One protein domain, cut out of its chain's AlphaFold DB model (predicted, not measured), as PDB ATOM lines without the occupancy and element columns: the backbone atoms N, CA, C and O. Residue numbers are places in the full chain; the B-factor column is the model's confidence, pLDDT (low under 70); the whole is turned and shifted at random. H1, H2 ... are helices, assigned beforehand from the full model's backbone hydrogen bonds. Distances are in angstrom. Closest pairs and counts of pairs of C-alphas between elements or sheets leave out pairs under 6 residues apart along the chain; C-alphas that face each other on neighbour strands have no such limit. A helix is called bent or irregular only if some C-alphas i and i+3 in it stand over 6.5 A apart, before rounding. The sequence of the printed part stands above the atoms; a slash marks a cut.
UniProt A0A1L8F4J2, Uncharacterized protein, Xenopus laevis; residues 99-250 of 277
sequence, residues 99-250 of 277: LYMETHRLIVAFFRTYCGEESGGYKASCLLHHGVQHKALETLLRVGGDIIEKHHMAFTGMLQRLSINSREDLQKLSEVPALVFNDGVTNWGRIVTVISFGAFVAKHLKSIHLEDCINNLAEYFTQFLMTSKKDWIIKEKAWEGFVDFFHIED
ATOM      1  N   LEU A  99     -19.743  14.312 -33.686       94.19
ATOM      2  CA  LEU A  99     -20.849  14.222 -34.644       94.19
ATOM      3  C   LEU A  99     -21.268  12.770 -34.934       94.19
ATOM      4  O   LEU A  99     -22.462  12.505 -35.095       94.19
ATOM      5  N   TYR A 100     -20.326  11.818 -34.948       95.75
ATOM      6  CA  TYR A 100     -20.658  10.392 -35.035       95.75
ATOM      7  C   TYR A 100     -21.528   9.961 -33.855       95.75
ATOM      8  O   TYR A 100     -22.614   9.408 -34.029       95.75
ATOM      9  N   MET A 101     -21.059  10.238 -32.638       94.00
ATOM     10  CA  MET A 101     -21.721   9.806 -31.405       94.00
ATOM     11  C   MET A 101     -23.038  10.551 -31.170       94.00
ATOM     12  O   MET A 101     -23.954  10.023 -30.545       94.00
ATOM     13  N   GLU A 102     -23.149  11.782 -31.657       93.25
ATOM     14  CA  GLU A 102     -24.389  12.550 -31.714       93.25
ATOM     15  C   GLU A 102     -25.402  11.908 -32.673       93.25
ATOM     16  O   GLU A 102     -26.503  11.552 -32.253       93.25
ATOM     17  N   THR A 103     -24.998  11.650 -33.921       96.44
ATOM     18  CA  THR A 103     -25.832  10.991 -34.941       96.44
ATOM     19  C   THR A 103     -26.319   9.617 -34.478       96.44
ATOM     20  O   THR A 103     -27.504   9.311 -34.598       96.44
ATOM     21  N   HIS A 104     -25.435   8.811 -33.882       96.06
ATOM     22  CA  HIS A 104     -25.790   7.497 -33.346       96.06
ATOM     23  C   HIS A 104     -26.878   7.593 -32.269       96.06
ATOM     24  O   HIS A 104     -27.881   6.879 -32.326       96.06
ATOM     25  N   ARG A 105     -26.714   8.497 -31.292       94.31
ATOM     26  CA  ARG A 105     -27.706   8.696 -30.221       94.31
ATOM     27  C   ARG A 105     -29.049   9.157 -30.778       94.31
ATOM     28  O   ARG A 105     -30.072   8.640 -30.334       94.31
ATOM     29  N   LEU A 106     -29.047  10.068 -31.751       96.06
ATOM     30  CA  LEU A 106     -30.261  10.563 -32.396       96.06
ATOM     31  C   LEU A 106     -31.041   9.439 -33.094       96.06
ATOM     32  O   LEU A 106     -32.246   9.299 -32.886       96.06
ATOM     33  N   ILE A 107     -30.347   8.612 -33.882       97.25
ATOM     34  CA  ILE A 107     -30.950   7.498 -34.627       97.25
ATOM     35  C   ILE A 107     -31.466   6.416 -33.666       97.25
ATOM     36  O   ILE A 107     -32.612   5.986 -33.803       97.25
ATOM     37  N   VAL A 108     -30.685   6.026 -32.648       95.56
ATOM     38  CA  VAL A 108     -31.131   5.074 -31.608       95.56
ATOM     39  C   VAL A 108     -32.368   5.592 -30.871       95.56
ATOM     40  O   VAL A 108     -33.319   4.834 -30.675       95.56
ATOM     41  N   ALA A 109     -32.374   6.869 -30.472       94.12
ATOM     42  CA  ALA A 109     -33.512   7.483 -29.794       94.12
ATOM     43  C   ALA A 109     -34.765   7.448 -30.681       94.12
ATOM     44  O   ALA A 109     -35.801   6.943 -30.252       94.12
ATOM     45  N   PHE A 110     -34.653   7.886 -31.939       96.25
ATOM     46  CA  PHE A 110     -35.764   7.863 -32.889       96.25
ATOM     47  C   PHE A 110     -36.310   6.447 -33.121       96.25
ATOM     48  O   PHE A 110     -37.522   6.252 -33.047       96.25
ATOM     49  N   PHE A 111     -35.450   5.443 -33.327       96.44
ATOM     50  CA  PHE A 111     -35.891   4.060 -33.569       96.44
ATOM     51  C   PHE A 111     -36.650   3.479 -32.371       96.44
ATOM     52  O   PHE A 111     -37.714   2.885 -32.552       96.44
ATOM     53  N   ARG A 112     -36.140   3.681 -31.148       93.50
ATOM     54  CA  ARG A 112     -36.761   3.179 -29.909       93.50
ATOM     55  C   ARG A 112     -38.069   3.886 -29.566       93.50
ATOM     56  O   ARG A 112     -39.037   3.239 -29.164       93.50
ATOM     57  N   THR A 113     -38.129   5.204 -29.755       92.75
ATOM     58  CA  THR A 113     -39.375   5.955 -29.581       92.75
ATOM     59  C   THR A 113     -40.408   5.543 -30.634       92.75
ATOM     60  O   THR A 113     -41.559   5.302 -30.281       92.75
ATOM     61  N   TYR A 114     -40.013   5.370 -31.902       91.94
ATOM     62  CA  TYR A 114     -40.934   4.979 -32.976       91.94
ATOM     63  C   TYR A 114     -41.472   3.542 -32.837       91.94
ATOM     64  O   TYR A 114     -42.644   3.293 -33.123       91.94
ATOM     65  N   CYS A 115     -40.670   2.584 -32.353       90.50
ATOM     66  CA  CYS A 115     -41.150   1.221 -32.087       90.50
ATOM     67  C   CYS A 115     -41.991   1.099 -30.794       90.50
ATOM     68  O   CYS A 115     -42.408  -0.005 -30.428       90.50
ATOM     69  N   GLY A 116     -42.266   2.207 -30.099       83.56
ATOM     70  CA  GLY A 116     -43.149   2.241 -28.936       83.56
ATOM     71  C   GLY A 116     -42.555   1.573 -27.697       83.56
ATOM     72  O   GLY A 116     -43.222   0.769 -27.046       83.56
ATOM     73  N   GLU A 117     -41.285   1.826 -27.366       70.69
ATOM     74  CA  GLU A 117     -40.862   1.681 -25.968       70.69
ATOM     75  C   GLU A 117     -41.647   2.702 -25.123       70.69
ATOM     76  O   GLU A 117     -41.363   3.895 -25.181       70.69
ATOM     77  N   GLU A 118     -42.623   2.271 -24.316       53.72
ATOM     78  CA  GLU A 118     -43.418   3.201 -23.484       53.72
ATOM     79  C   GLU A 118     -42.594   3.858 -22.359       53.72
ATOM     80  O   GLU A 118     -42.930   4.932 -21.866       53.72
ATOM     81  N   SER A 119     -41.445   3.269 -22.008       53.00
ATOM     82  CA  SER A 119     -40.410   3.926 -21.194       53.00
ATOM     83  C   SER A 119     -39.423   4.785 -21.998       53.00
ATOM     84  O   SER A 119     -38.520   5.397 -21.430       53.00
ATOM     85  N   GLY A 120     -39.558   4.823 -23.321       52.00
ATOM     86  CA  GLY A 120     -38.595   5.414 -24.243       52.00
ATOM     87  C   GLY A 120     -38.626   6.937 -24.272       52.00
ATOM     88  O   GLY A 120     -37.567   7.537 -24.364       52.00
ATOM     89  N   GLY A 121     -39.792   7.583 -24.141       54.06
ATOM     90  CA  GLY A 121     -39.912   9.046 -24.267       54.06
ATOM     91  C   GLY A 121     -39.046   9.815 -23.263       54.06
ATOM     92  O   GLY A 121     -38.152  10.565 -23.650       54.06
ATOM     93  N   TYR A 122     -39.237   9.565 -21.963       51.88
ATOM     94  CA  TYR A 122     -38.431  10.211 -20.920       51.88
ATOM     95  C   TYR A 122     -36.957   9.773 -20.970       51.88
ATOM     96  O   TYR A 122     -36.057  10.564 -20.696       51.88
ATOM     97  N   LYS A 123     -36.688   8.515 -21.342       57.41
ATOM     98  CA  LYS A 123     -35.339   7.935 -21.346       57.41
ATOM     99  C   LYS A 123     -34.514   8.406 -22.547       57.41
ATOM    100  O   LYS A 123     -33.319   8.628 -22.392       57.41
ATOM    101  N   ALA A 124     -35.141   8.640 -23.698       60.62
ATOM    102  CA  ALA A 124     -34.546   9.292 -24.862       60.62
ATOM    103  C   ALA A 124     -34.174  10.746 -24.541       60.62
ATOM    104  O   ALA A 124     -33.033  11.138 -24.778       60.62
ATOM    105  N   SER A 125     -35.063  11.509 -23.894       58.59
ATOM    106  CA  SER A 125     -34.741  12.863 -23.420       58.59
ATOM    107  C   SER A 125     -33.627  12.891 -22.360       58.59
ATOM    108  O   SER A 125     -32.921  13.889 -22.270       58.59
ATOM    109  N   CYS A 126     -33.407  11.808 -21.601       57.91
ATOM    110  CA  CYS A 126     -32.233  11.653 -20.726       57.91
ATOM    111  C   CYS A 126     -30.945  11.228 -21.463       57.91
ATOM    112  O   CYS A 126     -29.852  11.494 -20.969       57.91
ATOM    113  N   LEU A 127     -31.046  10.543 -22.608       59.97
ATOM    114  CA  LEU A 127     -29.895  10.111 -23.419       59.97
ATOM    115  C   LEU A 127     -29.350  11.223 -24.331       59.97
ATOM    116  O   LEU A 127     -28.225  11.112 -24.824       59.97
ATOM    117  N   LEU A 128     -30.134  12.276 -24.561       67.50
ATOM    118  CA  LEU A 128     -29.771  13.428 -25.380       67.50
ATOM    119  C   LEU A 128     -29.431  14.638 -24.499       67.50
ATOM    120  O   LEU A 128     -30.157  14.976 -23.568       67.50
ATOM    121  N   HIS A 129     -28.332  15.330 -24.816       61.47
ATOM    122  CA  HIS A 129     -28.017  16.606 -24.170       61.47
ATOM    123  C   HIS A 129     -29.115  17.642 -24.471       61.47
ATOM    124  O   HIS A 129     -29.594  17.749 -25.602       61.47
ATOM    125  N   HIS A 130     -29.494  18.424 -23.456       63.22
ATOM    126  CA  HIS A 130     -30.494  19.488 -23.582       63.22
ATOM    127  C   HIS A 130     -30.111  20.493 -24.680       63.22
ATOM    128  O   HIS A 130     -29.034  21.086 -24.630       63.22
ATOM    129  N   GLY A 131     -31.009  20.713 -25.647       74.12
ATOM    130  CA  GLY A 131     -30.810  21.667 -26.741       74.12
ATOM    131  C   GLY A 131     -31.171  21.095 -28.111       74.12
ATOM    132  O   GLY A 131     -32.307  20.683 -28.341       74.12
ATOM    133  N   VAL A 132     -30.205  21.114 -29.034       78.94
ATOM    134  CA  VAL A 132     -30.385  20.789 -30.462       78.94
ATOM    135  C   VAL A 132     -30.870  19.357 -30.671       78.94
ATOM    136  O   VAL A 132     -31.832  19.139 -31.401       78.94
ATOM    137  N   GLN A 133     -30.265  18.394 -29.974       83.94
ATOM    138  CA  GLN A 133     -30.592  16.976 -30.117       83.94
ATOM    139  C   GLN A 133     -32.057  16.649 -29.806       83.94
ATOM    140  O   GLN A 133     -32.671  15.853 -30.513       83.94
ATOM    141  N   HIS A 134     -32.652  17.318 -28.814       88.31
ATOM    142  CA  HIS A 134     -34.079  17.182 -28.520       88.31
ATOM    143  C   HIS A 134     -34.943  17.651 -29.701       88.31
ATOM    144  O   HIS A 134     -35.813  16.917 -30.162       88.31
ATOM    145  N   LYS A 135     -34.641  18.834 -30.255       91.62
ATOM    146  CA  LYS A 135     -35.365  19.400 -31.405       91.62
ATOM    147  C   LYS A 135     -35.198  18.561 -32.671       91.62
ATOM    148  O   LYS A 135     -36.142  18.427 -33.449       91.62
ATOM    149  N   ALA A 136     -34.013  17.987 -32.879       94.62
ATOM    150  CA  ALA A 136     -33.752  17.064 -33.977       94.62
ATOM    151  C   ALA A 136     -34.578  15.778 -33.816       94.62
ATOM    152  O   ALA A 136     -35.207  15.338 -34.776       94.62
ATOM    153  N   LEU A 137     -34.674  15.226 -32.602       94.69
ATOM    154  CA  LEU A 137     -35.526  14.068 -32.324       94.69
ATOM    155  C   LEU A 137     -37.013  14.389 -32.544       94.69
ATOM    156  O   LEU A 137     -37.689  13.643 -33.244       94.69
ATOM    157  N   GLU A 138     -37.522  15.511 -32.026       92.44
ATOM    158  CA  GLU A 138     -38.905  15.969 -32.260       92.44
ATOM    159  C   GLU A 138     -39.204  16.149 -33.758       92.44
ATOM    160  O   GLU A 138     -40.273  15.774 -34.249       92.44
ATOM    161  N   THR A 139     -38.239  16.681 -34.510       94.75
ATOM    162  CA  THR A 139     -38.353  16.878 -35.959       94.75
ATOM    163  C   THR A 139     -38.341  15.548 -36.716       94.75
ATOM    164  O   THR A 139     -39.162  15.372 -37.616       94.75
ATOM    165  N   LEU A 140     -37.495  14.585 -36.329       96.00
ATOM    166  CA  LEU A 140     -37.514  13.219 -36.871       96.00
ATOM    167  C   LEU A 140     -38.808  12.476 -36.525       96.00
ATOM    168  O   LEU A 140     -39.363  11.812 -37.392       96.00
ATOM    169  N   LEU A 141     -39.328  12.608 -35.303       94.94
ATOM    170  CA  LEU A 141     -40.590  11.981 -34.900       94.94
ATOM    171  C   LEU A 141     -41.762  12.483 -35.748       94.94
ATOM    172  O   LEU A 141     -42.519  11.670 -36.273       94.94
ATOM    173  N   ARG A 142     -41.858  13.801 -35.956       94.12
ATOM    174  CA  ARG A 142     -42.876  14.416 -36.817       94.12
ATOM    175  C   ARG A 142     -42.677  14.060 -38.293       94.12
ATOM    176  O   ARG A 142     -43.515  13.395 -38.884       94.12
ATOM    177  N   VAL A 143     -41.574  14.499 -38.902       94.50
ATOM    178  CA  VAL A 143     -41.354  14.380 -40.358       94.50
ATOM    179  C   VAL A 143     -41.112  12.930 -40.766       94.50
ATOM    180  O   VAL A 143     -41.604  12.474 -41.797       94.50
ATOM    181  N   GLY A 144     -40.359  12.191 -39.955       95.12
ATOM    182  CA  GLY A 144     -40.054  10.795 -40.211       95.12
ATOM    183  C   GLY A 144     -41.251   9.875 -39.985       95.12
ATOM    184  O   GLY A 144     -41.428   8.948 -40.775       95.12
ATOM    185  N   GLY A 145     -42.093  10.155 -38.982       93.38
ATOM    186  CA  GLY A 145     -43.382   9.485 -38.779       93.38
ATOM    187  C   GLY A 145     -44.329   9.701 -39.961       93.38
ATOM    188  O   GLY A 145     -44.764   8.727 -40.575       93.38
ATOM    189  N   ASP A 146     -44.526  10.963 -40.361       92.94
ATOM    190  CA  ASP A 146     -45.272  11.365 -41.562       92.94
ATOM    191  C   ASP A 146     -44.843  10.580 -42.815       92.94
ATOM    192  O   ASP A 146     -45.685  10.120 -43.586       92.94
ATOM    193  N   ILE A 147     -43.531  10.437 -43.042       92.81
ATOM    194  CA  ILE A 147     -42.975   9.699 -44.186       92.81
ATOM    195  C   ILE A 147     -43.328   8.210 -44.108       92.81
ATOM    196  O   ILE A 147     -43.712   7.631 -45.125       92.81
ATOM    197  N   ILE A 148     -43.224   7.590 -42.928       95.25
ATOM    198  CA  ILE A 148     -43.537   6.163 -42.751       95.25
ATOM    199  C   ILE A 148     -45.026   5.903 -42.988       95.25
ATOM    200  O   ILE A 148     -45.369   4.932 -43.658       95.25
ATOM    201  N   GLU A 149     -45.913   6.774 -42.503       93.62
ATOM    202  CA  GLU A 149     -47.356   6.657 -42.743       93.62
ATOM    203  C   GLU A 149     -47.700   6.850 -44.228       93.62
ATOM    204  O   GLU A 149     -48.349   5.995 -44.834       93.62
ATOM    205  N   LYS A 150     -47.199   7.924 -44.855       91.00
ATOM    206  CA  LYS A 150     -47.471   8.254 -46.268       91.00
ATOM    207  C   LYS A 150     -46.922   7.213 -47.245       91.00
ATOM    208  O   LYS A 150     -47.519   6.996 -48.299       91.00
ATOM    209  N   HIS A 151     -45.812   6.555 -46.910       89.38
ATOM    210  CA  HIS A 151     -45.145   5.572 -47.770       89.38
ATOM    211  C   HIS A 151     -45.213   4.130 -47.241       89.38
ATOM    212  O   HIS A 151     -44.479   3.268 -47.730       89.38
ATOM    213  N   HIS A 152     -46.130   3.838 -46.311       92.81
ATOM    214  CA  HIS A 152     -46.240   2.550 -45.617       92.81
ATOM    215  C   HIS A 152     -46.191   1.339 -46.565       92.81
ATOM    216  O   HIS A 152     -45.397   0.428 -46.366       92.81
ATOM    217  N   MET A 153     -46.969   1.348 -47.655       92.38
ATOM    218  CA  MET A 153     -46.985   0.253 -48.642       92.38
ATOM    219  C   MET A 153     -45.632   0.031 -49.339       92.38
ATOM    220  O   MET A 153     -45.235  -1.113 -49.562       92.38
ATOM    221  N   ALA A 154     -44.901   1.103 -49.658       91.69
ATOM    222  CA  ALA A 154     -43.572   0.998 -50.260       91.69
ATOM    223  C   ALA A 154     -42.547   0.456 -49.253       91.69
ATOM    224  O   ALA A 154     -41.714  -0.380 -49.600       91.69
ATOM    225  N   PHE A 155     -42.643   0.885 -47.992       94.31
ATOM    226  CA  PHE A 155     -41.777   0.421 -46.909       94.31
ATOM    227  C   PHE A 155     -42.025  -1.060 -46.588       94.31
ATOM    228  O   PHE A 155     -41.061  -1.823 -46.500       94.31
ATOM    229  N   THR A 156     -43.287  -1.505 -46.539       94.50
ATOM    230  CA  THR A 156     -43.655  -2.929 -46.446       94.50
ATOM    231  C   THR A 156     -43.043  -3.741 -47.588       94.50
ATOM    232  O   THR A 156     -42.408  -4.764 -47.336       94.50
ATOM    233  N   GLY A 157     -43.170  -3.275 -48.836       93.19
ATOM    234  CA  GLY A 157     -42.602  -3.964 -50.001       93.19
ATOM    235  C   GLY A 157     -41.072  -4.077 -49.958       93.19
ATOM    236  O   GLY A 157     -40.522  -5.123 -50.299       93.19
ATOM    237  N   MET A 158     -40.369  -3.038 -49.494       91.19
ATOM    238  CA  MET A 158     -38.911  -3.085 -49.307       91.19
ATOM    239  C   MET A 158     -38.501  -4.047 -48.185       91.19
ATOM    240  O   MET A 158     -37.612  -4.871 -48.390       91.19
ATOM    241  N   LEU A 159     -39.175  -4.001 -47.031       92.38
ATOM    242  CA  LEU A 159     -38.921  -4.907 -45.905       92.38
ATOM    243  C   LEU A 159     -39.114  -6.381 -46.304       92.38
ATOM    244  O   LEU A 159     -38.251  -7.212 -46.022       92.38
ATOM    245  N   GLN A 160     -40.197  -6.697 -47.021       93.69
ATOM    246  CA  GLN A 160     -40.452  -8.043 -47.546       93.69
ATOM    247  C   GLN A 160     -39.330  -8.517 -48.480       93.69
ATOM    248  O   GLN A 160     -38.839  -9.637 -48.333       93.69
ATOM    249  N   ARG A 161     -38.861  -7.656 -49.396       90.06
ATOM    250  CA  ARG A 161     -37.760  -7.981 -50.324       90.06
ATOM    251  C   ARG A 161     -36.420  -8.216 -49.628       90.06
ATOM    252  O   ARG A 161     -35.648  -9.039 -50.105       90.06
ATOM    253  N   LEU A 162     -36.144  -7.523 -48.524       91.00
ATOM    254  CA  LEU A 162     -34.949  -7.776 -47.710       91.00
ATOM    255  C   LEU A 162     -35.064  -9.079 -46.901       91.00
ATOM    256  O   LEU A 162     -34.042  -9.690 -46.585       91.00
ATOM    257  N   SER A 163     -36.295  -9.517 -46.601       92.44
ATOM    258  CA  SER A 163     -36.591 -10.751 -45.862       92.44
ATOM    259  C   SER A 163     -35.785 -10.827 -44.561       92.44
ATOM    260  O   SER A 163     -34.931 -11.695 -44.398       92.44
ATOM    261  N   ILE A 164     -36.018  -9.856 -43.672       93.19
ATOM    262  CA  ILE A 164     -35.372  -9.758 -42.357       93.19
ATOM    263  C   ILE A 164     -36.158 -10.606 -41.354       93.19
ATOM    264  O   ILE A 164     -37.190 -10.162 -40.853       93.19
ATOM    265  N   ASN A 165     -35.694 -11.824 -41.079       91.69
ATOM    266  CA  ASN A 165     -36.354 -12.767 -40.169       91.69
ATOM    267  C   ASN A 165     -35.451 -13.203 -39.004       91.69
ATOM    268  O   ASN A 165     -35.966 -13.643 -37.979       91.69
ATOM    269  N   SER A 166     -34.129 -13.064 -39.132       92.69
ATOM    270  CA  SER A 166     -33.160 -13.362 -38.071       92.69
ATOM    271  C   SER A 166     -32.128 -12.241 -37.862       92.69
ATOM    272  O   SER A 166     -32.142 -11.212 -38.545       92.69
ATOM    273  N   ARG A 167     -31.208 -12.429 -36.902       92.00
ATOM    274  CA  ARG A 167     -30.092 -11.498 -36.646       92.00
ATOM    275  C   ARG A 167     -29.121 -11.441 -37.825       92.00
ATOM    276  O   ARG A 167     -28.585 -10.379 -38.126       92.00
ATOM    277  N   GLU A 168     -28.908 -12.570 -38.484       91.62
ATOM    278  CA  GLU A 168     -27.980 -12.738 -39.605       91.62
ATOM    279  C   GLU A 168     -28.473 -11.960 -40.835       91.62
ATOM    280  O   GLU A 168     -27.683 -11.312 -41.521       91.62
ATOM    281  N   ASP A 169     -29.792 -11.916 -41.058       92.06
ATOM    282  CA  ASP A 169     -30.396 -11.104 -42.120       92.06
ATOM    283  C   ASP A 169     -30.143  -9.597 -41.948       92.06
ATOM    284  O   ASP A 169     -30.145  -8.857 -42.935       92.06
ATOM    285  N   LEU A 170     -29.920  -9.123 -40.715       92.12
ATOM    286  CA  LEU A 170     -29.781  -7.699 -40.400       92.12
ATOM    287  C   LEU A 170     -28.621  -7.040 -41.164       92.12
ATOM    288  O   LEU A 170     -28.690  -5.850 -41.465       92.12
ATOM    289  N   GLN A 171     -27.577  -7.796 -41.523       91.75
ATOM    290  CA  GLN A 171     -26.442  -7.283 -42.298       91.75
ATOM    291  C   GLN A 171     -26.873  -6.692 -43.653       91.75
ATOM    292  O   GLN A 171     -26.296  -5.694 -44.087       91.75
ATOM    293  N   LYS A 172     -27.939  -7.216 -44.281       92.44
ATOM    294  CA  LYS A 172     -28.496  -6.704 -45.553       92.44
ATOM    295  C   LYS A 172     -28.891  -5.222 -45.472       92.44
ATOM    296  O   LYS A 172     -28.908  -4.518 -46.477       92.44
ATOM    297  N   LEU A 173     -29.209  -4.726 -44.273       92.62
ATOM    298  CA  LEU A 173     -29.626  -3.339 -44.044       92.62
ATOM    299  C   LEU A 173     -28.459  -2.341 -44.095       92.62
ATOM    300  O   LEU A 173     -28.709  -1.148 -44.248       92.62
ATOM    301  N   SER A 174     -27.207  -2.805 -44.021       92.56
ATOM    302  CA  SER A 174     -26.016  -1.951 -44.165       92.56
ATOM    303  C   SER A 174     -25.843  -1.386 -45.583       92.56
ATOM    304  O   SER A 174     -25.335  -0.278 -45.748       92.56
ATOM    305  N   GLU A 175     -26.339  -2.094 -46.602       90.44
ATOM    306  CA  GLU A 175     -26.274  -1.674 -48.009       90.44
ATOM    307  C   GLU A 175     -27.406  -0.708 -48.398       90.44
ATOM    308  O   GLU A 175     -27.254   0.101 -49.317       90.44
ATOM    309  N   VAL A 176     -28.544  -0.742 -47.691       90.25
ATOM    310  CA  VAL A 176     -29.752   0.028 -48.045       90.25
ATOM    311  C   VAL A 176     -29.495   1.541 -48.143       90.25
ATOM    312  O   VAL A 176     -29.911   2.135 -49.142       90.25
ATOM    313  N   PRO A 177     -28.785   2.195 -47.199       89.44
ATOM    314  CA  PRO A 177     -28.419   3.599 -47.352       89.44
ATOM    315  C   PRO A 177     -27.593   3.872 -48.620       89.44
ATOM    316  O   PRO A 177     -27.866   4.842 -49.325       89.44
ATOM    317  N   ALA A 178     -26.632   3.007 -48.962       89.88
ATOM    318  CA  ALA A 178     -25.798   3.184 -50.152       89.88
ATOM    319  C   ALA A 178     -26.630   3.169 -51.443       89.88
ATOM    320  O   ALA A 178     -26.441   4.032 -52.300       89.88
ATOM    321  N   LEU A 179     -27.617   2.271 -51.536       87.62
ATOM    322  CA  LEU A 179     -28.545   2.198 -52.670       87.62
ATOM    323  C   LEU A 179     -29.368   3.488 -52.845       87.62
ATOM    324  O   LEU A 179     -29.522   3.966 -53.969       87.62
ATOM    325  N   VAL A 180     -29.854   4.094 -51.754       85.81
ATOM    326  CA  VAL A 180     -30.656   5.340 -51.793       85.81
ATOM    327  C   VAL A 180     -29.827   6.571 -52.195       85.81
ATOM    328  O   VAL A 180     -30.368   7.551 -52.712       85.81
ATOM    329  N   PHE A 181     -28.510   6.528 -51.992       89.12
ATOM    330  CA  PHE A 181     -27.584   7.620 -52.305       89.12
ATOM    331  C   PHE A 181     -26.674   7.349 -53.520       89.12
ATOM    332  O   PHE A 181     -25.721   8.103 -53.740       89.12
ATOM    333  N   ASN A 182     -26.962   6.308 -54.310       89.56
ATOM    334  CA  ASN A 182     -26.141   5.860 -55.442       89.56
ATOM    335  C   ASN A 182     -26.088   6.860 -56.621       89.56
ATOM    336  O   ASN A 182     -25.145   6.854 -57.403       89.56
ATOM    337  N   ASP A 183     -27.062   7.765 -56.736       87.44
ATOM    338  CA  ASP A 183     -27.043   8.866 -57.716       87.44
ATOM    339  C   ASP A 183     -26.180  10.070 -57.275       87.44
ATOM    340  O   ASP A 183     -26.147  11.100 -57.947       87.44
ATOM    341  N   GLY A 184     -25.508   9.971 -56.121       88.19
ATOM    342  CA  GLY A 184     -24.676  11.022 -55.532       88.19
ATOM    343  C   GLY A 184     -25.454  12.156 -54.848       88.19
ATOM    344  O   GLY A 184     -24.873  12.907 -54.057       88.19
ATOM    345  N   VAL A 185     -26.766  12.275 -55.070       87.81
ATOM    346  CA  VAL A 185     -27.576  13.401 -54.584       87.81
ATOM    347  C   VAL A 185     -27.848  13.256 -53.090       87.81
ATOM    348  O   VAL A 185     -28.464  12.295 -52.635       87.81
ATOM    349  N   THR A 186     -27.429  14.255 -52.311       90.81
ATOM    350  CA  THR A 186     -27.609  14.278 -50.852       90.81
ATOM    351  C   THR A 186     -28.437  15.496 -50.446       90.81
ATOM    352  O   THR A 186     -28.157  16.609 -50.883       90.81
ATOM    353  N   ASN A 187     -29.490  15.270 -49.656       92.06
ATOM    354  CA  ASN A 187     -30.334  16.302 -49.052       92.06
ATOM    355  C   ASN A 187     -31.004  15.768 -47.775       92.06
ATOM    356  O   ASN A 187     -31.109  14.550 -47.593       92.06
ATOM    357  N   TRP A 188     -31.497  16.671 -46.923       95.38
ATOM    358  CA  TRP A 188     -32.146  16.310 -45.659       95.38
ATOM    359  C   TRP A 188     -33.365  15.405 -45.840       95.38
ATOM    360  O   TRP A 188     -33.518  14.456 -45.079       95.38
ATOM    361  N   GLY A 189     -34.175  15.618 -46.884       91.25
ATOM    362  CA  GLY A 189     -35.308  14.746 -47.210       91.25
ATOM    363  C   GLY A 189     -34.893  13.282 -47.367       91.25
ATOM    364  O   GLY A 189     -35.455  12.414 -46.707       91.25
ATOM    365  N   ARG A 190     -33.850  13.006 -48.159       94.19
ATOM    366  CA  ARG A 190     -33.317  11.646 -48.351       94.19
ATOM    367  C   ARG A 190     -32.710  11.052 -47.083       94.19
ATOM    368  O   ARG A 190     -32.913   9.869 -46.825       94.19
ATOM    369  N   ILE A 191     -31.998  11.855 -46.287       96.56
ATOM    370  CA  ILE A 191     -31.444  11.412 -44.996       96.56
ATOM    371  C   ILE A 191     -32.581  10.974 -44.063       96.56
ATOM    372  O   ILE A 191     -32.521   9.871 -43.521       96.56
ATOM    373  N   VAL A 192     -33.655  11.768 -43.950       96.44
ATOM    374  CA  VAL A 192     -34.841  11.373 -43.175       96.44
ATOM    375  C   VAL A 192     -35.501  10.138 -43.765       96.44
ATOM    376  O   VAL A 192     -35.789   9.230 -43.005       96.44
ATOM    377  N   THR A 193     -35.708  10.033 -45.083       94.94
ATOM    378  CA  THR A 193     -36.343   8.841 -45.682       94.94
ATOM    379  C   THR A 193     -35.584   7.551 -45.355       94.94
ATOM    380  O   THR A 193     -36.215   6.545 -45.030       94.94
ATOM    381  N   VAL A 194     -34.247   7.581 -45.379       96.44
ATOM    382  CA  VAL A 194     -33.413   6.442 -44.965       96.44
ATOM    383  C   VAL A 194     -33.604   6.149 -43.474       96.44
ATOM    384  O   VAL A 194     -33.936   5.022 -43.116       96.44
ATOM    385  N   ILE A 195     -33.489   7.149 -42.598       98.12
ATOM    386  CA  ILE A 195     -33.680   6.980 -41.146       98.12
ATOM    387  C   ILE A 195     -35.105   6.472 -40.823       98.12
ATOM    388  O   ILE A 195     -35.268   5.533 -40.048       98.12
ATOM    389  N   SER A 196     -36.141   6.998 -41.477       97.81
ATOM    390  CA  SER A 196     -37.532   6.530 -41.411       97.81
ATOM    391  C   SER A 196     -37.680   5.059 -41.783       97.81
ATOM    392  O   SER A 196     -38.395   4.326 -41.100       97.81
ATOM    393  N   PHE A 197     -37.007   4.600 -42.843       97.56
ATOM    394  CA  PHE A 197     -37.020   3.183 -43.195       97.56
ATOM    395  C   PHE A 197     -36.364   2.333 -42.099       97.56
ATOM    396  O   PHE A 197     -36.921   1.311 -41.706       97.56
ATOM    397  N   GLY A 198     -35.251   2.793 -41.519       97.75
ATOM    398  CA  GLY A 198     -34.634   2.156 -40.352       97.75
ATOM    399  C   GLY A 198     -35.586   2.039 -39.152       97.75
ATOM    400  O   GLY A 198     -35.685   0.971 -38.554       97.75
ATOM    401  N   ALA A 199     -36.372   3.076 -38.847       97.94
ATOM    402  CA  ALA A 199     -37.371   3.036 -37.772       97.94
ATOM    403  C   ALA A 199     -38.544   2.081 -38.069       97.94
ATOM    404  O   ALA A 199     -39.012   1.370 -37.177       97.94
ATOM    405  N   PHE A 200     -38.986   2.007 -39.327       97.25
ATOM    406  CA  PHE A 200     -39.975   1.021 -39.771       97.25
ATOM    407  C   PHE A 200     -39.453  -0.415 -39.597       97.25
ATOM    408  O   PHE A 200     -40.160  -1.271 -39.062       97.25
ATOM    409  N   VAL A 201     -38.186  -0.667 -39.944       97.31
ATOM    410  CA  VAL A 201     -37.532  -1.961 -39.695       97.31
ATOM    411  C   VAL A 201     -37.351  -2.221 -38.194       97.31
ATOM    412  O   VAL A 201     -37.594  -3.337 -37.755       97.31
ATOM    413  N   ALA A 202     -37.023  -1.222 -37.370       97.00
ATOM    414  CA  ALA A 202     -36.933  -1.380 -35.912       97.00
ATOM    415  C   ALA A 202     -38.272  -1.816 -35.282       97.00
ATOM    416  O   ALA A 202     -38.295  -2.650 -34.376       97.00
ATOM    417  N   LYS A 203     -39.402  -1.310 -35.799       96.38
ATOM    418  CA  LYS A 203     -40.750  -1.757 -35.410       96.38
ATOM    419  C   LYS A 203     -41.011  -3.216 -35.812       96.38
ATOM    420  O   LYS A 203     -41.575  -3.963 -35.015       96.38
ATOM    421  N   HIS A 204     -40.549  -3.639 -36.993       96.00
ATOM    422  CA  HIS A 204     -40.582  -5.048 -37.413       96.00
ATOM    423  C   HIS A 204     -39.717  -5.942 -36.514       96.00
ATOM    424  O   HIS A 204     -40.226  -6.929 -35.988       96.00
ATOM    425  N   LEU A 205     -38.460  -5.567 -36.243       96.00
ATOM    426  CA  LEU A 205     -37.560  -6.307 -35.344       96.00
ATOM    427  C   LEU A 205     -38.196  -6.555 -33.973       96.00
ATOM    428  O   LEU A 205     -38.139  -7.672 -33.465       96.00
ATOM    429  N   LYS A 206     -38.871  -5.550 -33.404       94.69
ATOM    430  CA  LYS A 206     -39.616  -5.704 -32.150       94.69
ATOM    431  C   LYS A 206     -40.759  -6.722 -32.255       94.69
ATOM    432  O   LYS A 206     -40.930  -7.523 -31.342       94.69
ATOM    433  N   SER A 207     -41.503  -6.742 -33.366       95.00
ATOM    434  CA  SER A 207     -42.572  -7.734 -33.588       95.00
ATOM    435  C   SER A 207     -42.072  -9.178 -33.724       95.00
ATOM    436  O   SER A 207     -42.820 -10.098 -33.413       95.00
ATOM    437  N   ILE A 208     -40.805  -9.376 -34.110       95.38
ATOM    438  CA  ILE A 208     -40.137 -10.690 -34.158       95.38
ATOM    439  C   ILE A 208     -39.175 -10.928 -32.976       95.38
ATOM    440  O   ILE A 208     -38.311 -11.797 -33.044       95.38
ATOM    441  N   HIS A 209     -39.325 -10.170 -31.882       94.50
ATOM    442  CA  HIS A 209     -38.540 -10.284 -30.642       94.50
ATOM    443  C   HIS A 209     -37.011 -10.087 -30.784       94.50
ATOM    444  O   HIS A 209     -36.239 -10.579 -29.965       94.50
ATOM    445  N   LEU A 210     -36.569  -9.309 -31.777       94.88
ATOM    446  CA  LEU A 210     -35.171  -8.904 -32.005       94.88
ATOM    447  C   LEU A 210     -34.925  -7.429 -31.629       94.88
ATOM    448  O   LEU A 210     -34.202  -6.701 -32.310       94.88
ATOM    449  N   GLU A 211     -35.550  -6.947 -30.554       92.50
ATOM    450  CA  GLU A 211     -35.422  -5.550 -30.107       92.50
ATOM    451  C   GLU A 211     -34.002  -5.177 -29.634       92.50
ATOM    452  O   GLU A 211     -33.582  -4.027 -29.771       92.50
ATOM    453  N   ASP A 212     -33.202  -6.154 -29.196       92.44
ATOM    454  CA  ASP A 212     -31.780  -5.967 -28.878       92.44
ATOM    455  C   ASP A 212     -30.940  -5.583 -30.116       92.44
ATOM    456  O   ASP A 212     -29.935  -4.876 -30.009       92.44
ATOM    457  N   CYS A 213     -31.388  -5.985 -31.308       95.06
ATOM    458  CA  CYS A 213     -30.732  -5.697 -32.582       95.06
ATOM    459  C   CYS A 213     -30.950  -4.252 -33.068       95.06
ATOM    460  O   CYS A 213     -30.267  -3.821 -34.000       95.06
ATOM    461  N   ILE A 214     -31.845  -3.473 -32.441       94.81
ATOM    462  CA  ILE A 214     -32.136  -2.078 -32.831       94.81
ATOM    463  C   ILE A 214     -30.879  -1.195 -32.748       94.81
ATOM    464  O   ILE A 214     -30.689  -0.312 -33.585       94.81
ATOM    465  N   ASN A 215     -29.978  -1.461 -31.794       94.69
ATOM    466  CA  ASN A 215     -28.703  -0.745 -31.699       94.69
ATOM    467  C   ASN A 215     -27.781  -1.037 -32.892       94.69
ATOM    468  O   ASN A 215     -27.189  -0.112 -33.439       94.69
ATOM    469  N   ASN A 216     -27.697  -2.294 -33.332       95.88
ATOM    470  CA  ASN A 216     -26.878  -2.675 -34.488       95.88
ATOM    471  C   ASN A 216     -27.443  -2.072 -35.784       95.88
ATOM    472  O   ASN A 216     -26.692  -1.608 -36.638       95.88
ATOM    473  N   LEU A 217     -28.774  -2.014 -35.902       96.75
ATOM    474  CA  LEU A 217     -29.448  -1.339 -37.009       96.75
ATOM    475  C   LEU A 217     -29.123   0.165 -37.050       96.75
ATOM    476  O   LEU A 217     -28.832   0.705 -38.117       96.75
ATOM    477  N   ALA A 218     -29.139   0.838 -35.898       96.81
ATOM    478  CA  ALA A 218     -28.761   2.246 -35.800       96.81
ATOM    479  C   ALA A 218     -27.275   2.480 -36.128       96.81
ATOM    480  O   ALA A 218     -26.955   3.452 -36.816       96.81
ATOM    481  N   GLU A 219     -26.381   1.583 -35.703       96.56
ATOM    482  CA  GLU A 219     -24.951   1.637 -36.028       96.56
ATOM    483  C   GLU A 219     -24.709   1.524 -37.540       96.56
ATOM    484  O   GLU A 219     -23.993   2.359 -38.083       96.56
ATOM    485  N   TYR A 220     -25.354   0.594 -38.259       95.88
ATOM    486  CA  TYR A 220     -25.209   0.491 -39.724       95.88
ATOM    487  C   TYR A 220     -25.573   1.800 -40.447       95.88
ATOM    488  O   TYR A 220     -24.857   2.258 -41.340       95.88
ATOM    489  N   PHE A 221     -26.673   2.437 -40.037       97.12
ATOM    490  CA  PHE A 221     -27.165   3.671 -40.658       97.12
ATOM    491  C   PHE A 221     -26.275   4.865 -40.282       97.12
ATOM    492  O   PHE A 221     -25.948   5.692 -41.137       97.12
ATOM    493  N   THR A 222     -25.813   4.915 -39.030       97.44
ATOM    494  CA  THR A 222     -24.834   5.899 -38.545       97.44
ATOM    495  C   THR A 222     -23.515   5.775 -39.298       97.44
ATOM    496  O   THR A 222     -23.016   6.769 -39.820       97.44
ATOM    497  N   GLN A 223     -22.957   4.566 -39.393       96.44
ATOM    498  CA  GLN A 223     -21.688   4.292 -40.056       96.44
ATOM    499  C   GLN A 223     -21.730   4.748 -41.513       96.44
ATOM    500  O   GLN A 223     -20.809   5.438 -41.948       96.44
ATOM    501  N   PHE A 224     -22.807   4.450 -42.248       95.75
ATOM    502  CA  PHE A 224     -22.958   4.949 -43.612       95.75
ATOM    503  C   PHE A 224     -22.993   6.482 -43.670       95.75
ATOM    504  O   PHE A 224     -22.236   7.081 -44.434       95.75
ATOM    505  N   LEU A 225     -23.845   7.137 -42.872       96.88
ATOM    506  CA  LEU A 225     -23.977   8.600 -42.899       96.88
ATOM    507  C   LEU A 225     -22.661   9.293 -42.517       96.88
ATOM    508  O   LEU A 225     -22.269  10.267 -43.157       96.88
ATOM    509  N   MET A 226     -21.949   8.765 -41.524       96.62
ATOM    510  CA  MET A 226     -20.703   9.339 -41.015       96.62
ATOM    511  C   MET A 226     -19.466   9.000 -41.855       96.62
ATOM    512  O   MET A 226     -18.487   9.736 -41.795       96.62
ATOM    513  N   THR A 227     -19.511   7.947 -42.675       94.69
ATOM    514  CA  THR A 227     -18.428   7.626 -43.623       94.69
ATOM    515  C   THR A 227     -18.647   8.314 -44.972       94.69
ATOM    516  O   THR A 227     -17.721   8.887 -45.533       94.69
ATOM    517  N   SER A 228     -19.881   8.302 -45.488       94.19
ATOM    518  CA  SER A 228     -20.186   8.688 -46.875       94.19
ATOM    519  C   SER A 228     -20.796  10.083 -47.029       94.19
ATOM    520  O   SER A 228     -20.828  10.608 -48.142       94.19
ATOM    521  N   LYS A 229     -21.370  10.660 -45.962       95.62
ATOM    522  CA  LYS A 229     -22.191  11.892 -46.019       95.62
ATOM    523  C   LYS A 229     -21.808  12.950 -44.978       95.62
ATOM    524  O   LYS A 229     -22.417  14.017 -44.950       95.62
ATOM    525  N   LYS A 230     -20.780  12.695 -44.166       96.38
ATOM    526  CA  LYS A 230     -20.348  13.550 -43.052       96.38
ATOM    527  C   LYS A 230     -19.979  14.970 -43.470       96.38
ATOM    528  O   LYS A 230     -20.498  15.909 -42.879       96.38
ATOM    529  N   ASP A 231     -19.176  15.136 -44.518       96.25
ATOM    530  CA  ASP A 231     -18.778  16.466 -45.003       96.25
ATOM    531  C   ASP A 231     -19.980  17.292 -45.478       96.25
ATOM    532  O   ASP A 231     -20.045  18.500 -45.256       96.25
ATOM    533  N   TRP A 232     -20.971  16.629 -46.086       97.06
ATOM    534  CA  TRP A 232     -22.232  17.261 -46.471       97.06
ATOM    535  C   TRP A 232     -23.044  17.666 -45.235       97.06
ATOM    536  O   TRP A 232     -23.483  18.807 -45.150       97.06
ATOM    537  N   ILE A 233     -23.174  16.778 -44.243       97.00
ATOM    538  CA  ILE A 233     -23.867  17.063 -42.975       97.00
ATOM    539  C   ILE A 233     -23.212  18.253 -42.256       97.00
ATOM    540  O   ILE A 233     -23.914  19.162 -41.827       97.00
ATOM    541  N   ILE A 234     -21.877  18.305 -42.177       96.56
ATOM    542  CA  ILE A 234     -21.134  19.426 -41.574       96.56
ATOM    543  C   ILE A 234     -21.381  20.728 -42.348       96.56
ATOM    544  O   ILE A 234     -21.674  21.759 -41.741       96.56
ATOM    545  N   LYS A 235     -21.300  20.687 -43.684       97.12
ATOM    546  CA  LYS A 235     -21.549  21.849 -44.551       97.12
ATOM    547  C   LYS A 235     -22.959  22.417 -44.365       97.12
ATOM    548  O   LYS A 235     -23.123  23.633 -44.322       97.12
ATOM    549  N   GLU A 236     -23.956  21.553 -44.209       95.75
ATOM    550  CA  GLU A 236     -25.355  21.924 -43.980       95.75
ATOM    551  C   GLU A 236     -25.679  22.160 -42.491       95.75
ATOM    552  O   GLU A 236     -26.820  21.986 -42.069       95.75
ATOM    553  N   LYS A 237     -24.687  22.599 -41.697       95.94
ATOM    554  CA  LYS A 237     -24.803  22.956 -40.269       95.94
ATOM    555  C   LYS A 237     -25.289  21.815 -39.359       95.94
ATOM    556  O   LYS A 237     -26.054  22.064 -38.434       95.94
ATOM    557  N   ALA A 238     -24.855  20.585 -39.615       95.69
ATOM    558  CA  ALA A 238     -25.144  19.409 -38.795       95.69
ATOM    559  C   ALA A 238     -26.645  19.261 -38.446       95.69
ATOM    560  O   ALA A 238     -27.513  19.484 -39.292       95.69
ATOM    561  N   TRP A 239     -26.969  18.831 -37.226       95.69
ATOM    562  CA  TRP A 239     -28.355  18.576 -36.822       95.69
ATOM    563  C   TRP A 239     -29.139  19.861 -36.509       95.69
ATOM    564  O   TRP A 239     -30.370  19.836 -36.522       95.69
ATOM    565  N   GLU A 240     -28.468  21.001 -36.328       94.62
ATOM    566  CA  GLU A 240     -29.080  22.331 -36.305       94.62
ATOM    567  C   GLU A 240     -29.714  22.665 -37.660       94.62
ATOM    568  O   GLU A 240     -30.901  22.984 -37.726       94.62
ATOM    569  N   GLY A 241     -28.959  22.531 -38.755       94.19
ATOM    570  CA  GLY A 241     -29.453  22.826 -40.103       94.19
ATOM    571  C   GLY A 241     -30.563  21.882 -40.566       94.19
ATOM    572  O   GLY A 241     -31.438  22.286 -41.330       94.19
ATOM    573  N   PHE A 242     -30.589  20.651 -40.050       95.19
ATOM    574  CA  PHE A 242     -31.721  19.737 -40.202       95.19
ATOM    575  C   PHE A 242     -33.011  20.276 -39.551       95.19
ATOM    576  O   PHE A 242     -34.078  20.231 -40.169       95.19
ATOM    577  N   VAL A 243     -32.922  20.799 -38.322       93.94
ATOM    578  CA  VAL A 243     -34.064  21.400 -37.610       93.94
ATOM    579  C   VAL A 243     -34.533  22.678 -38.308       93.94
ATOM    580  O   VAL A 243     -35.739  22.859 -38.480       93.94
ATOM    581  N   ASP A 244     -33.599  23.523 -38.755       91.69
ATOM    582  CA  ASP A 244     -33.895  24.731 -39.537       91.69
ATOM    583  C   ASP A 244     -34.638  24.379 -40.843       91.69
ATOM    584  O   ASP A 244     -35.670  24.973 -41.152       91.69
ATOM    585  N   PHE A 245     -34.160  23.374 -41.592       89.81
ATOM    586  CA  PHE A 245     -34.737  22.960 -42.881       89.81
ATOM    587  C   PHE A 245     -36.188  22.459 -42.775       89.81
ATOM    588  O   PHE A 245     -36.966  22.610 -43.716       89.81
ATOM    589  N   PHE A 246     -36.569  21.864 -41.642       87.75
ATOM    590  CA  PHE A 246     -37.917  21.330 -41.408       87.75
ATOM    591  C   PHE A 246     -38.766  22.183 -40.452       87.75
ATOM    592  O   PHE A 246     -39.746  21.677 -39.885       87.75
ATOM    593  N   HIS A 247     -38.425  23.463 -40.263       84.25
ATOM    594  CA  HIS A 247     -39.172  24.362 -39.385       84.25
ATOM    595  C   HIS A 247     -40.641  24.548 -39.826       84.25
ATOM    596  O   HIS A 247     -41.004  24.389 -40.993       84.25
ATOM    597  N   ILE A 248     -41.522  24.824 -38.859       59.03
ATOM    598  CA  ILE A 248     -42.974  24.587 -38.990       59.03
ATOM    599  C   ILE A 248     -43.686  25.587 -39.922       59.03
ATOM    600  O   ILE A 248     -44.758  25.270 -40.426       59.03
ATOM    601  N   GLU A 249     -43.103  26.745 -40.230       56.34
ATOM    602  CA  GLU A 249     -43.736  27.704 -41.154       56.34
ATOM    603  C   GLU A 249     -43.633  27.281 -42.636       56.34
ATOM    604  O   GLU A 249     -44.485  27.669 -43.433       56.34
ATOM    605  N   ASP A 250     -42.677  26.412 -42.996       54.12
ATOM    606  CA  ASP A 250     -42.408  26.013 -44.389       54.12
ATOM    607  C   ASP A 250     -42.607  24.514 -44.688       54.12
ATOM    608  O   ASP A 250     -42.453  24.091 -45.837       54.12
TER     609      ASP A 250
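AT A GLANCE: This is residues 99 to 250 of the 277 residues of an uncharacterized protein of Xenopus laevis (UniProt A0A1L8F4J2). The long helix H7 runs through the core of a rounded body of helices; H1, H3 and H8 pack on it, and most of the touching helices cross one another. H2 packs on H1 away from the core, while H9 and H10 lie at the end where H7 begins, H10 packing on H3. The printed part has 152 residues with ten named helices, H1 to H10 in order along the chain, and no named strand; its class is all helix. It is compact, with a radius of gyration of the C-alphas of 14.5 A and spans of 39 by 38 by 28 A.

IN THESE COORDINATES: H1, residues 99 to 114, begins at C-alpha 99 (-20.849, 14.222, -34.644) and is 22.2 A long from first to last C-alpha. H2 is residues 120 to 127, and H3, residues 132 to 150, is 26.4 A long. H4 is residues 152 to 162, 15.4 A long, H5 residues 168 to 174 and H6 residues 176 to 180. H7, residues 188 to 207, is the longest at 28.9 A, from C-alpha 188 at (-32.146, 16.310, -45.659). H8, residues 211 to 228, is 26.8 A long and irregular, only just: C-alphas 212 and 215 are 6.7 A apart. H9 is residues 230 to 235, and H10, residues 238 to 245, ends at C-alpha 245 (-34.737, 22.960, -42.881).

HOW THE PARTS SIT: H7 is the hub, touching five helices. With H8 it forms a hairpin, at a shallow tilt of 19 degrees, opposite ways; their closest C-alphas are those of Leu 205 and Glu 211, 5.7 A apart. H1 touches H7 with residues 107 to 114 alone, at a steep tilt of 51 degrees, closest at the C-alphas of Phe 111 and Ala 199, 4.6 A. H3 touches H7 about perpendicular, at 75 degrees, closest at the C-alphas of Gly 144 and Ser 196, 5.1 A. H4 and H6 each only just touch H7, with 3 pairs of C-alphas within 8 A. H5 touches H8, closest at the C-alphas of Ser 174 and Tyr 220, 5.1 A. H1 and H2 form another hairpin. H10 touches H3, closest at the C-alphas of Ala 136 and Val 243, 5.7 A. H9 is near H8. Every O i to N i+4 pair is within hydrogen-bond range in H1, H2, H3, H4, H6, H7, H9 and H10; H8 has 12 of 14, and H5 has 0 of 3, beside 3 of 4 O i to N i+3 pairs.

THE WHOLE: The two C-alphas farthest apart, those of Glu 168 and Glu 249, are 43.4 A apart. The printed part has no cut and no long link. Mean pLDDT of the printed part is 89.5; residues 118 to 130 and 248 to 250 are under 70.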